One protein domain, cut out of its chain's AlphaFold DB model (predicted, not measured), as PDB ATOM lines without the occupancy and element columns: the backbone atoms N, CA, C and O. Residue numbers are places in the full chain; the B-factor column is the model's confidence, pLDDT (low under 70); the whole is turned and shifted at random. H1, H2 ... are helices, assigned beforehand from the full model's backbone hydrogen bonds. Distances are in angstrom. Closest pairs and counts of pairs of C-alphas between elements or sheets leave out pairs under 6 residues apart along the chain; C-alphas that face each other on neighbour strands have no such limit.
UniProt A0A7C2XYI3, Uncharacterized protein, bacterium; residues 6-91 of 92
ATOM      1  N   GLN A   6     132.038 163.171  68.615       95.19
ATOM      2  CA  GLN A   6     132.720 162.379  69.634       95.19
ATOM      3  C   GLN A   6     131.728 161.900  70.696       95.19
ATOM      4  O   GLN A   6     131.726 160.715  71.003       95.19
ATOM      5  N   ASP A   7     130.834 162.782  71.162       96.69
ATOM      6  CA  ASP A   7     129.798 162.414  72.138       96.69
ATOM      7  C   ASP A   7     128.919 161.272  71.600       96.69
ATOM      8  O   ASP A   7     128.715 160.265  72.270       96.69
ATOM      9  N   ILE A   8     128.466 161.381  70.344       97.50
ATOM     10  CA  ILE A   8     127.630 160.346  69.716       97.50
ATOM     11  C   ILE A   8     128.402 159.031  69.560       97.50
ATOM     12  O   ILE A   8     127.840 157.959  69.770       97.50
ATOM     13  N   LEU A   9     129.682 159.089  69.182       97.44
ATOM     14  CA  LEU A   9     130.505 157.889  69.034       97.44
ATOM     15  C   LEU A   9     130.710 157.176  70.378       97.44
ATOM     16  O   LEU A   9     130.611 155.949  70.450       97.44
ATOM     17  N   ASP A  10     130.946 157.939  71.444       98.12
ATOM     18  CA  ASP A  10     131.093 157.403  72.794       98.12
ATOM     19  C   ASP A  10     129.791 156.745  73.281       98.12
ATOM     20  O   ASP A  10     129.835 155.650  73.859       98.12
ATOM     21  N   ASP A  11     128.638 157.346  72.968       98.31
ATOM     22  CA  ASP A  11     127.312 156.796  73.268       98.31
ATOM     23  C   ASP A  11     127.014 155.516  72.465       98.31
ATOM     24  O   ASP A  11     126.505 154.540  73.027       98.31
ATOM     25  N   ILE A  12     127.395 155.456  71.180       98.50
ATOM     26  CA  ILE A  12     127.296 154.229  70.367       98.50
ATOM     27  C   ILE A  12     128.102 153.112  71.029       98.50
ATOM     28  O   ILE A  12     127.579 152.021  71.265       98.50
ATOM     29  N   HIS A  13     129.356 153.380  71.393       98.25
ATOM     30  CA  HIS A  13     130.197 152.383  72.049       98.25
ATOM     31  C   HIS A  13     129.664 151.975  73.425       98.25
ATOM     32  O   HIS A  13     129.852 150.829  73.843       98.25
ATOM     33  N   ALA A  14     129.006 152.881  74.152       98.38
ATOM     34  CA  ALA A  14     128.323 152.546  75.395       98.38
ATOM     35  C   ALA A  14     127.162 151.574  75.157       98.38
ATOM     36  O   ALA A  14     127.122 150.527  75.806       98.38
ATOM     37  N   ALA A  15     126.289 151.858  74.186       98.38
ATOM     38  CA  ALA A  15     125.198 150.961  73.816       98.38
ATOM     39  C   ALA A  15     125.724 149.585  73.366       98.38
ATOM     40  O   ALA A  15     125.231 148.552  73.813       98.38
ATOM     41  N   GLU A  16     126.788 149.543  72.561       98.56
ATOM     42  CA  GLU A  16     127.412 148.291  72.111       98.56
ATOM     43  C   GLU A  16     127.936 147.426  73.259       98.56
ATOM     44  O   GLU A  16     127.795 146.201  73.223       98.56
ATOM     45  N   ARG A  17     128.520 148.037  74.297       98.62
ATOM     46  CA  ARG A  17     128.979 147.297  75.482       98.62
ATOM     47  C   ARG A  17     127.822 146.651  76.235       98.62
ATOM     48  O   ARG A  17     127.987 145.535  76.725       98.62
ATOM     49  N   GLU A  18     126.675 147.318  76.319       98.50
ATOM     50  CA  GLU A  18     125.476 146.747  76.940       98.50
ATOM     51  C   GLU A  18     124.897 145.613  76.089       98.50
ATOM     52  O   GLU A  18     124.673 144.515  76.603       98.50
ATOM     53  N   LEU A  19     124.788 145.810  74.773       98.62
ATOM     54  CA  LEU A  19     124.358 144.776  73.826       98.62
ATOM     55  C   LEU A  19     125.213 143.504  73.930       98.62
ATOM     56  O   LEU A  19     124.678 142.402  74.046       98.62
ATOM     57  N   GLN A  20     126.541 143.638  73.998       98.56
ATOM     58  CA  GLN A  20     127.449 142.493  74.138       98.56
ATOM     59  C   GLN A  20     127.199 141.653  75.401       98.56
ATOM     60  O   GLN A  20     127.505 140.456  75.404       98.56
ATOM     61  N   LYS A  21     126.672 142.236  76.488       98.56
ATOM     62  CA  LYS A  21     126.323 141.469  77.697       98.56
ATOM     63  C   LYS A  21     125.165 140.518  77.408       98.56
ATOM     64  O   LYS A  21     125.237 139.346  77.781       98.56
ATOM     65  N   TYR A  22     124.145 140.995  76.700       98.31
ATOM     66  CA  TYR A  22     123.004 140.181  76.299       98.31
ATOM     67  C   TYR A  22     123.381 139.133  75.252       98.31
ATOM     68  O   TYR A  22     123.026 137.966  75.420       98.31
ATOM     69  N   GLU A  23     124.195 139.489  74.252       98.56
ATOM     70  CA  GLU A  23     124.676 138.527  73.249       98.56
ATOM     71  C   GLU A  23     125.432 137.362  73.896       98.56
ATOM     72  O   GLU A  23     125.225 136.203  73.539       98.56
ATOM     73  N   LYS A  24     126.273 137.639  74.901       98.38
ATOM     74  CA  LYS A  24     126.978 136.594  75.660       98.38
ATOM     75  C   LYS A  24     126.027 135.742  76.497       98.38
ATOM     76  O   LYS A  24     126.204 134.526  76.559       98.38
ATOM     77  N   LYS A  25     125.040 136.371  77.146       97.88
ATOM     78  CA  LYS A  25     124.067 135.692  78.015       97.88
ATOM     79  C   LYS A  25     123.159 134.754  77.220       97.88
ATOM     80  O   LYS A  25     122.993 133.601  77.606       97.88
ATOM     81  N   TYR A  26     122.609 135.240  76.114       96.50
ATOM     82  CA  TYR A  26     121.590 134.543  75.330       96.50
ATOM     83  C   TYR A  26     122.145 133.829  74.094       96.50
ATOM     84  O   TYR A  26     121.434 133.038  73.486       96.50
ATOM     85  N   ARG A  27     123.425 134.044  73.751       97.75
ATOM     86  CA  ARG A  27     124.126 133.433  72.604       97.75
ATOM     87  C   ARG A  27     123.454 133.706  71.256       97.75
ATOM     88  O   ARG A  27     123.504 132.879  70.350       97.75
ATOM     89  N   VAL A  28     122.857 134.883  71.128       97.50
ATOM     90  CA  VAL A  28     122.188 135.373  69.920       97.50
ATOM     91  C   VAL A  28     122.736 136.762  69.616       97.50
ATOM     92  O   VAL A  28     123.029 137.518  70.539       97.50
ATOM     93  N   ARG A  29     122.913 137.096  68.334       98.31
ATOM     94  CA  ARG A  29     123.322 138.444  67.927       98.31
ATOM     95  C   ARG A  29     122.174 139.432  68.119       98.31
ATOM     96  O   ARG A  29     121.015 139.094  67.888       98.31
ATOM     97  N   SER A  30     122.505 140.652  68.535       98.19
ATOM     98  CA  SER A  30     121.512 141.675  68.884       98.19
ATOM     99  C   SER A  30     120.619 142.062  67.706       98.19
ATOM    100  O   SER A  30     119.449 142.354  67.912       98.19
ATOM    101  N   ASP A  31     121.151 142.029  66.481       97.56
ATOM    102  CA  ASP A  31     120.390 142.265  65.248       97.56
ATOM    103  C   ASP A  31     119.282 141.219  65.054       97.56
ATOM    104  O   ASP A  31     118.113 141.566  64.913       97.56
ATOM    105  N   SER A  32     119.637 139.941  65.158       98.00
ATOM    106  CA  SER A  32     118.746 138.797  64.976       98.00
ATOM    107  C   SER A  32     117.694 138.741  66.081       98.00
ATOM    108  O   SER A  32     116.517 138.492  65.816       98.00
ATOM    109  N   PHE A  33     118.111 139.005  67.326       97.69
ATOM    110  CA  PHE A  33     117.196 139.154  68.456       97.69
ATOM    111  C   PHE A  33     116.196 140.283  68.195       97.69
ATOM    112  O   PHE A  33     114.995 140.057  68.300       97.69
ATOM    113  N   TYR A  34     116.678 141.472  67.830       97.62
ATOM    114  CA  TYR A  34     115.835 142.648  67.652       97.62
ATOM    115  C   TYR A  34     114.823 142.465  66.518       97.62
ATOM    116  O   TYR A  34     113.647 142.760  66.704       97.62
ATOM    117  N   GLU A  35     115.238 141.909  65.377       97.12
ATOM    118  CA  GLU A  35     114.331 141.588  64.269       97.12
ATOM    119  C   GLU A  35     113.200 140.650  64.709       97.12
ATOM    120  O   GLU A  35     112.027 140.922  64.448       97.12
ATOM    121  N   CYS A  36     113.533 139.573  65.425       96.88
ATOM    122  CA  CYS A  36     112.538 138.619  65.909       96.88
ATOM    123  C   CYS A  36     111.636 139.223  66.998       96.88
ATOM    124  O   CYS A  36     110.431 138.967  67.005       96.88
ATOM    125  N   PHE A  37     112.205 140.029  67.899       95.94
ATOM    126  CA  PHE A  37     111.480 140.713  68.970       95.94
ATOM    127  C   PHE A  37     110.449 141.688  68.393       95.94
ATOM    128  O   PHE A  37     109.268 141.607  68.723       95.94
ATOM    129  N   MET A  38     110.863 142.537  67.449       94.75
ATOM    130  CA  MET A  38     109.979 143.509  66.798       94.75
ATOM    131  C   MET A  38     108.924 142.853  65.903       94.75
ATOM    132  O   MET A  38     107.832 143.394  65.741       94.75
ATOM    133  N   ALA A  39     109.214 141.676  65.343       95.75
ATOM    134  CA  ALA A  39     108.242 140.884  64.593       95.75
ATOM    135  C   ALA A  39     107.223 140.147  65.488       95.75
ATOM    136  O   ALA A  39     106.331 139.479  64.963       95.75
ATOM    137  N   GLY A  40     107.350 140.226  66.819       94.81
ATOM    138  CA  GLY A  40     106.498 139.492  67.759       94.81
ATOM    139  C   GLY A  40     106.728 137.977  67.743       94.81
ATOM    140  O   GLY A  40     105.865 137.222  68.183       94.81
ATOM    141  N   LEU A  41     107.873 137.520  67.221       94.12
ATOM    142  CA  LEU A  41     108.243 136.099  67.159       94.12
ATOM    143  C   LEU A  41     108.857 135.593  68.469       94.12
ATOM    144  O   LEU A  41     109.009 134.387  68.657       94.12
ATOM    145  N   ILE A  42     109.229 136.510  69.361       90.31
ATOM    146  CA  ILE A  42     109.722 136.206  70.700       90.31
ATOM    147  C   ILE A  42     108.590 136.493  71.679       90.31
ATOM    148  O   ILE A  42     108.155 137.634  71.816       90.31
ATOM    149  N   GLU A  43     108.127 135.457  72.376       84.88
ATOM    150  CA  GLU A  43     107.228 135.633  73.511       84.88
ATOM    151  C   GLU A  43     108.013 136.303  74.643       84.88
ATOM    152  O   GLU A  43     108.948 135.717  75.195       84.88
ATOM    153  N   ASP A  44     107.685 137.562  74.947       77.12
ATOM    154  CA  ASP A  44     108.446 138.323  75.934       77.12
ATOM    155  C   ASP A  44     108.046 137.991  77.372       77.12
ATOM    156  O   ASP A  44     108.881 138.165  78.240       77.12
ATOM    157  N   ALA A  45     106.833 137.484  77.634       76.38
ATOM    158  CA  ALA A  45     106.275 137.146  78.953       76.38
ATOM    159  C   ALA A  45     106.633 138.120  80.111       76.38
ATOM    160  O   ALA A  45     106.656 137.716  81.276       76.38
ATOM    161  N   GLY A  46     106.924 139.396  79.821       76.31
ATOM    162  CA  GLY A  46     107.437 140.358  80.809       76.31
ATOM    163  C   GLY A  46     108.917 140.188  81.200       76.31
ATOM    164  O   GLY A  46     109.330 140.607  82.282       76.31
ATOM    165  N   ASN A  47     109.735 139.576  80.347       90.19
ATOM    166  CA  ASN A  47     111.170 139.435  80.525       90.19
ATOM    167  C   ASN A  47     111.851 140.795  80.345       90.19
ATOM    168  O   ASN A  47     112.104 141.258  79.231       90.19
ATOM    169  N   PHE A  48     112.190 141.405  81.477       93.56
ATOM    170  CA  PHE A  48     112.836 142.709  81.542       93.56
ATOM    171  C   PHE A  48     114.137 142.785  80.730       93.56
ATOM    172  O   PHE A  48     114.440 143.825  80.147       93.56
ATOM    173  N   ASP A  49     114.886 141.683  80.623       95.44
ATOM    174  CA  ASP A  49     116.101 141.673  79.811       95.44
ATOM    175  C   ASP A  49     115.802 141.893  78.330       95.44
ATOM    176  O   ASP A  49     116.564 142.589  77.670       95.44
ATOM    177  N   PHE A  50     114.720 141.318  77.799       96.12
ATOM    178  CA  PHE A  50     114.377 141.459  76.382       96.12
ATOM    179  C   PHE A  50     113.935 142.883  76.064       96.12
ATOM    180  O   PHE A  50     114.360 143.444  75.057       96.12
ATOM    181  N   GLN A  51     113.174 143.498  76.969       95.19
ATOM    182  CA  GLN A  51     112.767 144.896  76.849       95.19
ATOM    183  C   GLN A  51     113.980 145.836  76.878       95.19
ATOM    184  O   GLN A  51     114.120 146.695  76.011       95.19
ATOM    185  N   MET A  52     114.901 145.634  77.825       97.69
ATOM    186  CA  MET A  52     116.131 146.426  77.900       97.69
ATOM    187  C   MET A  52     117.037 146.198  76.690       97.69
ATOM    188  O   MET A  52     117.568 147.156  76.130       97.69
ATOM    189  N   TRP A  53     117.197 144.948  76.253       98.00
ATOM    190  CA  TRP A  53     118.002 144.614  75.081       98.00
ATOM    191  C   TRP A  53     117.448 145.292  73.823       98.00
ATOM    192  O   TRP A  53     118.206 145.939  73.100       98.00
ATOM    193  N   ALA A  54     116.131 145.234  73.604       97.19
ATOM    194  CA  ALA A  54     115.478 145.932  72.501       97.19
ATOM    195  C   ALA A  54     115.682 147.454  72.585       97.19
ATOM    196  O   ALA A  54     116.050 148.073  71.587       97.19
ATOM    197  N   GLY A  55     115.568 148.040  73.782       97.44
ATOM    198  CA  GLY A  55     115.826 149.466  74.000       97.44
ATOM    199  C   GLY A  55     117.264 149.890  73.673       97.44
ATOM    200  O   GLY A  55     117.481 150.951  73.083       97.44
ATOM    201  N   TYR A  56     118.267 149.061  73.984       98.56
ATOM    202  CA  TYR A  56     119.652 149.324  73.573       98.56
ATOM    203  C   TYR A  56     119.846 149.196  72.058       98.56
ATOM    204  O   TYR A  56     120.615 149.967  71.481       98.56
ATOM    205  N   CYS A  57     119.152 148.258  71.401       98.44
ATOM    206  CA  CYS A  57     119.174 148.137  69.942       98.44
ATOM    207  C   CYS A  57     118.605 149.394  69.275       98.44
ATOM    208  O   CYS A  57     119.222 149.919  68.349       98.44
ATOM    209  N   GLU A  58     117.474 149.902  69.763       98.19
ATOM    210  CA  GLU A  58     116.854 151.146  69.287       98.19
ATOM    211  C   GLU A  58     117.772 152.341  69.495       98.19
ATOM    212  O   GLU A  58     118.125 153.024  68.535       98.19
ATOM    213  N   SER A  59     118.262 152.514  70.724       98.06
ATOM    214  CA  SER A  59     119.162 153.615  71.073       98.06
ATOM    215  C   SER A  59     120.404 153.627  70.181       98.06
ATOM    216  O   SER A  59     120.789 154.672  69.659       98.06
ATOM    217  N   LYS A  60     121.020 152.459  69.949       98.44
ATOM    218  CA  LYS A  60     122.173 152.345  69.050       98.44
ATOM    219  C   LYS A  60     121.816 152.767  67.620       98.44
ATOM    220  O   LYS A  60     122.573 153.519  67.015       98.44
ATOM    221  N   ARG A  61     120.687 152.299  67.077       98.25
ATOM    222  CA  ARG A  61     120.254 152.627  65.705       98.25
ATOM    223  C   ARG A  61     120.009 154.124  65.533       98.25
ATOM    224  O   ARG A  61     120.446 154.693  64.534       98.25
ATOM    225  N   ASP A  62     119.370 154.755  66.513       98.06
ATOM    226  CA  ASP A  62     119.095 156.193  66.498       98.06
ATOM    227  C   ASP A  62     120.389 157.013  66.567       98.06
ATOM    228  O   ASP A  62     120.577 157.955  65.795       98.06
ATOM    229  N   LEU A  63     121.328 156.614  67.430       98.25
ATOM    230  CA  LEU A  63     122.643 157.248  67.527       98.25
ATOM    231  C   LEU A  63     123.461 157.082  66.238       98.25
ATOM    232  O   LEU A  63     124.076 158.038  65.769       98.25
ATOM    233  N   GLU A  64     123.450 155.898  65.624       98.19
ATOM    234  CA  GLU A  64     124.120 155.655  64.341       98.19
ATOM    235  C   GLU A  64     123.515 156.487  63.205       98.19
ATOM    236  O   GLU A  64     124.244 156.974  62.335       98.19
ATOM    237  N   GLN A  65     122.193 156.656  63.195       97.88
ATOM    238  CA  GLN A  65     121.507 157.515  62.234       97.88
ATOM    239  C   GLN A  65     121.903 158.982  62.441       97.88
ATOM    240  O   GLN A  65     122.330 159.644  61.491       97.88
ATOM    241  N   LEU A  66     121.873 159.458  63.687       96.31
ATOM    242  CA  LEU A  66     122.296 160.808  64.044       96.31
ATOM    243  C   LEU A  66     123.761 161.065  63.656       96.31
ATOM    244  O   LEU A  66     124.086 162.104  63.079       96.31
ATOM    245  N   TYR A  67     124.652 160.103  63.905       96.44
ATOM    246  CA  TYR A  67     126.056 160.190  63.506       96.44
ATOM    247  C   TYR A  67     126.201 160.391  61.990       96.44
ATOM    248  O   TYR A  67     126.904 161.301  61.542       96.44
ATOM    249  N   LYS A  68     125.495 159.586  61.181       96.25
ATOM    250  CA  LYS A  68     125.505 159.696  59.709       96.25
ATOM    251  C   LYS A  68     125.001 161.063  59.233       96.25
ATOM    252  O   LYS A  68     125.577 161.653  58.313       96.25
ATOM    253  N   GLU A  69     123.958 161.592  59.863       94.88
ATOM    254  CA  GLU A  69     123.401 162.914  59.553       94.88
ATOM    255  C   GLU A  69     124.380 164.048  59.877       94.88
ATOM    256  O   GLU A  69     124.572 164.961  59.066       94.88
ATOM    257  N   LEU A  70     125.068 163.984  61.019       93.12
ATOM    258  CA  LEU A  70     126.059 164.998  61.375       93.12
ATOM    259  C   LEU A  70     127.280 164.952  60.451       93.12
ATOM    260  O   LEU A  70     127.727 166.006  59.992       93.12
ATOM    261  N   VAL A  71     127.797 163.762  60.138       93.31
ATOM    262  CA  VAL A  71     128.942 163.608  59.222       93.31
ATOM    263  C   VAL A  71     128.600 164.130  57.825       93.31
ATOM    264  O   VAL A  71     129.376 164.890  57.242       93.31
ATOM    265  N   SER A  72     127.430 163.769  57.288       92.00
ATOM    266  CA  SER A  72     126.992 164.251  55.970       92.00
ATOM    267  C   SER A  72     126.807 165.771  55.944       92.00
ATOM    268  O   SER A  72     127.279 166.429  55.017       92.00
ATOM    269  N   THR A  73     126.227 166.350  56.999       89.12
ATOM    270  CA  THR A  73     126.084 167.806  57.135       89.12
ATOM    271  C   THR A  73     127.443 168.509  57.165       89.12
ATOM    272  O   THR A  73     127.642 169.491  56.451       89.12
ATOM    273  N   GLN A  74     128.402 168.010  57.951       88.38
ATOM    274  CA  GLN A  74     129.746 168.596  58.023       88.38
ATOM    275  C   GLN A  74     130.476 168.538  56.677       88.38
ATOM    276  O   GLN A  74     131.128 169.511  56.292       88.38
ATOM    277  N   LYS A  75     130.331 167.432  55.939       87.12
ATOM    278  CA  LYS A  75     130.899 167.284  54.596       87.12
ATOM    279  C   LYS A  75     130.330 168.323  53.622       87.12
ATOM    280  O   LYS A  75     131.105 169.017  52.971       87.12
ATOM    281  N   LEU A  76     129.007 168.494  53.590       85.69
ATOM    282  CA  LEU A  76     128.345 169.492  52.739       85.69
ATOM    283  C   LEU A  76     128.774 170.926  53.077       85.69
ATOM    284  O   LEU A  76     128.987 171.743  52.182       85.69
ATOM    285  N   VAL A  77     128.906 171.247  54.369       86.31
ATOM    286  CA  VAL A  77     129.384 172.566  54.810       86.31
ATOM    287  C   VAL A  77     130.803 172.812  54.305       86.31
ATOM    288  O   VAL A  77     131.063 173.876  53.747       86.31
ATOM    289  N   ARG A  78     131.693 171.823  54.437       86.50
ATOM    290  CA  ARG A  78     133.078 171.919  53.968       86.50
ATOM    291  C   ARG A  78     133.168 172.148  52.458       86.50
ATOM    292  O   ARG A  78     133.841 173.084  52.040       86.50
ATOM    293  N   GLU A  79     132.460 171.353  51.662       87.19
ATOM    294  CA  GLU A  79     132.451 171.477  50.196       87.19
ATOM    295  C   GLU A  79     131.941 172.858  49.748       87.19
ATOM    296  O   GLU A  79     132.524 173.490  48.866       87.19
ATOM    297  N   ARG A  80     130.895 173.384  50.402       83.88
ATOM    298  CA  ARG A  80     130.391 174.739  50.125       83.88
ATOM    299  C   ARG A  80     131.381 175.834  50.511       83.88
ATOM    300  O   ARG A  80     131.473 176.833  49.801       83.88
ATOM    301  N   SER A  81     132.094 175.677  51.627       85.31
ATOM    302  CA  SER A  81     133.137 176.623  52.032       85.31
ATOM    303  C   SER A  81     134.290 176.653  51.027       85.31
ATOM    304  O   SER A  81     134.741 177.736  50.664       85.31
ATOM    305  N   GLU A  82     134.726 175.491  50.540       87.62
ATOM    306  CA  GLU A  82     135.787 175.373  49.531       87.62
ATOM    307  C   GLU A  82     135.363 176.000  48.186       87.62
ATOM    308  O   GLU A  82     136.130 176.767  47.603       87.62
ATOM    309  N   ALA A  83     134.120 175.776  47.741       80.81
ATOM    310  CA  ALA A  83     133.581 176.389  46.522       80.81
ATOM    311  C   ALA A  83     133.490 177.926  46.610       80.81
ATOM    312  O   ALA A  83     133.877 178.624  45.677       80.81
ATOM    313  N   MET A  84     133.045 178.469  47.751       79.12
ATOM    314  CA  MET A  84     132.930 179.921  47.944       79.12
ATOM    315  C   MET A  84     134.295 180.625  47.942       79.12
ATOM    316  O   MET A  84     134.411 181.750  47.462       79.12
ATOM    317  N   ILE A  85     135.337 179.971  48.469       81.69
ATOM    318  CA  ILE A  85     136.710 180.492  48.412       81.69
ATOM    319  C   ILE A  85     137.216 180.494  46.965       81.69
ATOM    320  O   ILE A  85     137.816 181.478  46.542       81.69
ATOM    321  N   ALA A  86     136.958 179.426  46.203       74.94
ATOM    322  CA  ALA A  86     137.369 179.339  44.804       74.94
ATOM    323  C   ALA A  86     136.725 180.438  43.940       74.94
ATOM    324  O   ALA A  86     137.435 181.111  43.194       74.94
ATOM    325  N   ASP A  87     135.423 180.693  44.102       71.44
ATOM    326  CA  ASP A  87     134.716 181.751  43.363       71.44
ATOM    327  C   ASP A  87     135.256 183.154  43.685       71.44
ATOM    328  O   ASP A  87     135.351 184.008  42.804       71.44
ATOM    329  N   ASN A  88     135.668 183.401  44.931       65.50
ATOM    330  CA  ASN A  88     136.151 184.716  45.360       65.50
ATOM    331  C   ASN A  88     137.613 184.997  44.955       65.50
ATOM    332  O   ASN A  88     138.037 186.149  44.972       65.50
ATOM    333  N   VAL A  89     138.385 183.962  44.593       66.06
ATOM    334  CA  VAL A  89     139.775 184.078  44.101       66.06
ATOM    335  C   VAL A  89     139.835 184.320  42.587       66.06
ATOM    336  O   VAL A  89     140.805 184.886  42.105       66.06
ATOM    337  N   VAL A  90     138.808 183.928  41.826       60.22
ATOM    338  CA  VAL A  90     138.780 184.083  40.356       60.22
ATOM    339  C   VAL A  90     138.319 185.486  39.914       60.22
ATOM    340  O   VAL A  90     138.522 185.867  38.764       60.22
ATOM    341  N   VAL A  91     137.719 186.274  40.813       55.53
ATOM    342  CA  VAL A  91     137.141 187.604  40.515       55.53
ATOM    343  C   VAL A  91     138.018 188.772  41.021       55.53
ATOM    344  O   VAL A  91     137.639 189.932  40.866       55.53
TER     345      VAL A  91
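Overview. This is residues 6 to 91 of the 92 residues of an uncharacterized protein of bacterium (UniProt A0A7C2XYI3). One very long straight helix, H3, makes the long axis of the domain; a helix about half as many residues long, H1, is packed side by side with its first half, and a short helix, H2, packs crosswise on both near the beginning of H3. The later part of H3, residues 71 to 90, sticks out alone as a long arm. The printed part has 86 residues with three named helices, H1, H2 and H3 in that order along the chain, and no named strand; the class is all helix. The whole is extended, with a radius of gyration of the C-alphas of 20.0 A and spans of 70 by 24 by 18 A, and the arm makes much of the length.

Arrangement. H1, residues 6 to 26, and H3, residues 48 to 90, touch, and the closest C-alphas are those of Ile 12 and Lys 60, 5.6 A apart. They run opposite ways at a shallow tilt of 28 degrees, and H3 touches H1 with its residues 49 to 67 alone. H2, residues 30 to 38, touches H1 and is about perpendicular to it, at 79 degrees. The closest C-alphas of these two are those of Glu 23 and Ser 30, 6.2 A apart, and H1 touches H2 with residues 19 to 23 alone. H2 also touches H3, by residues 50 to 57 of H3 alone, with the C-alphas of Tyr 34 and Ala 54 closest at 5.9 A. H2 and H3 run opposite ways at a steep tilt of 68 degrees, only just short of about perpendicular. Over the three pairs the helix packing is mostly crossed, but only just, with 1 of 3 at a shallow tilt. In H2 and H3 every backbone O i to N i+4 pair is within hydrogen-bond range; in H1 15 of 17 are.

Along the chain. H1 begins at C-alpha 6, (132.720, 162.379, 69.634), and runs 30.5 A from first to last C-alpha, to residue 26. After a tight link of 3 residues comes H2, residues 30 to 38, 11.9 A long. A short link of 9 residues leads to H3, residues 48 to 90. H3 is 63.9 A from C-alpha 48 at (112.836, 142.709, 81.542) to C-alpha 90 at (138.780, 184.083, 40.356).

Size, cuts and confidence. The C-alphas of Ala 45 and Val 91 are the two farthest apart, at 70.5 A. Residues 43 to 48 stand free, and so do residues 71 to 91, of which 71 to 90 belong to H3. Without these stretches the body has 59 residues, spans 34 by 22 by 15 A and has a radius of gyration of 11.8 A. The printed part has no cut and no long link. Its mean pLDDT is 92.1, and residues 88 to 91 are under 70.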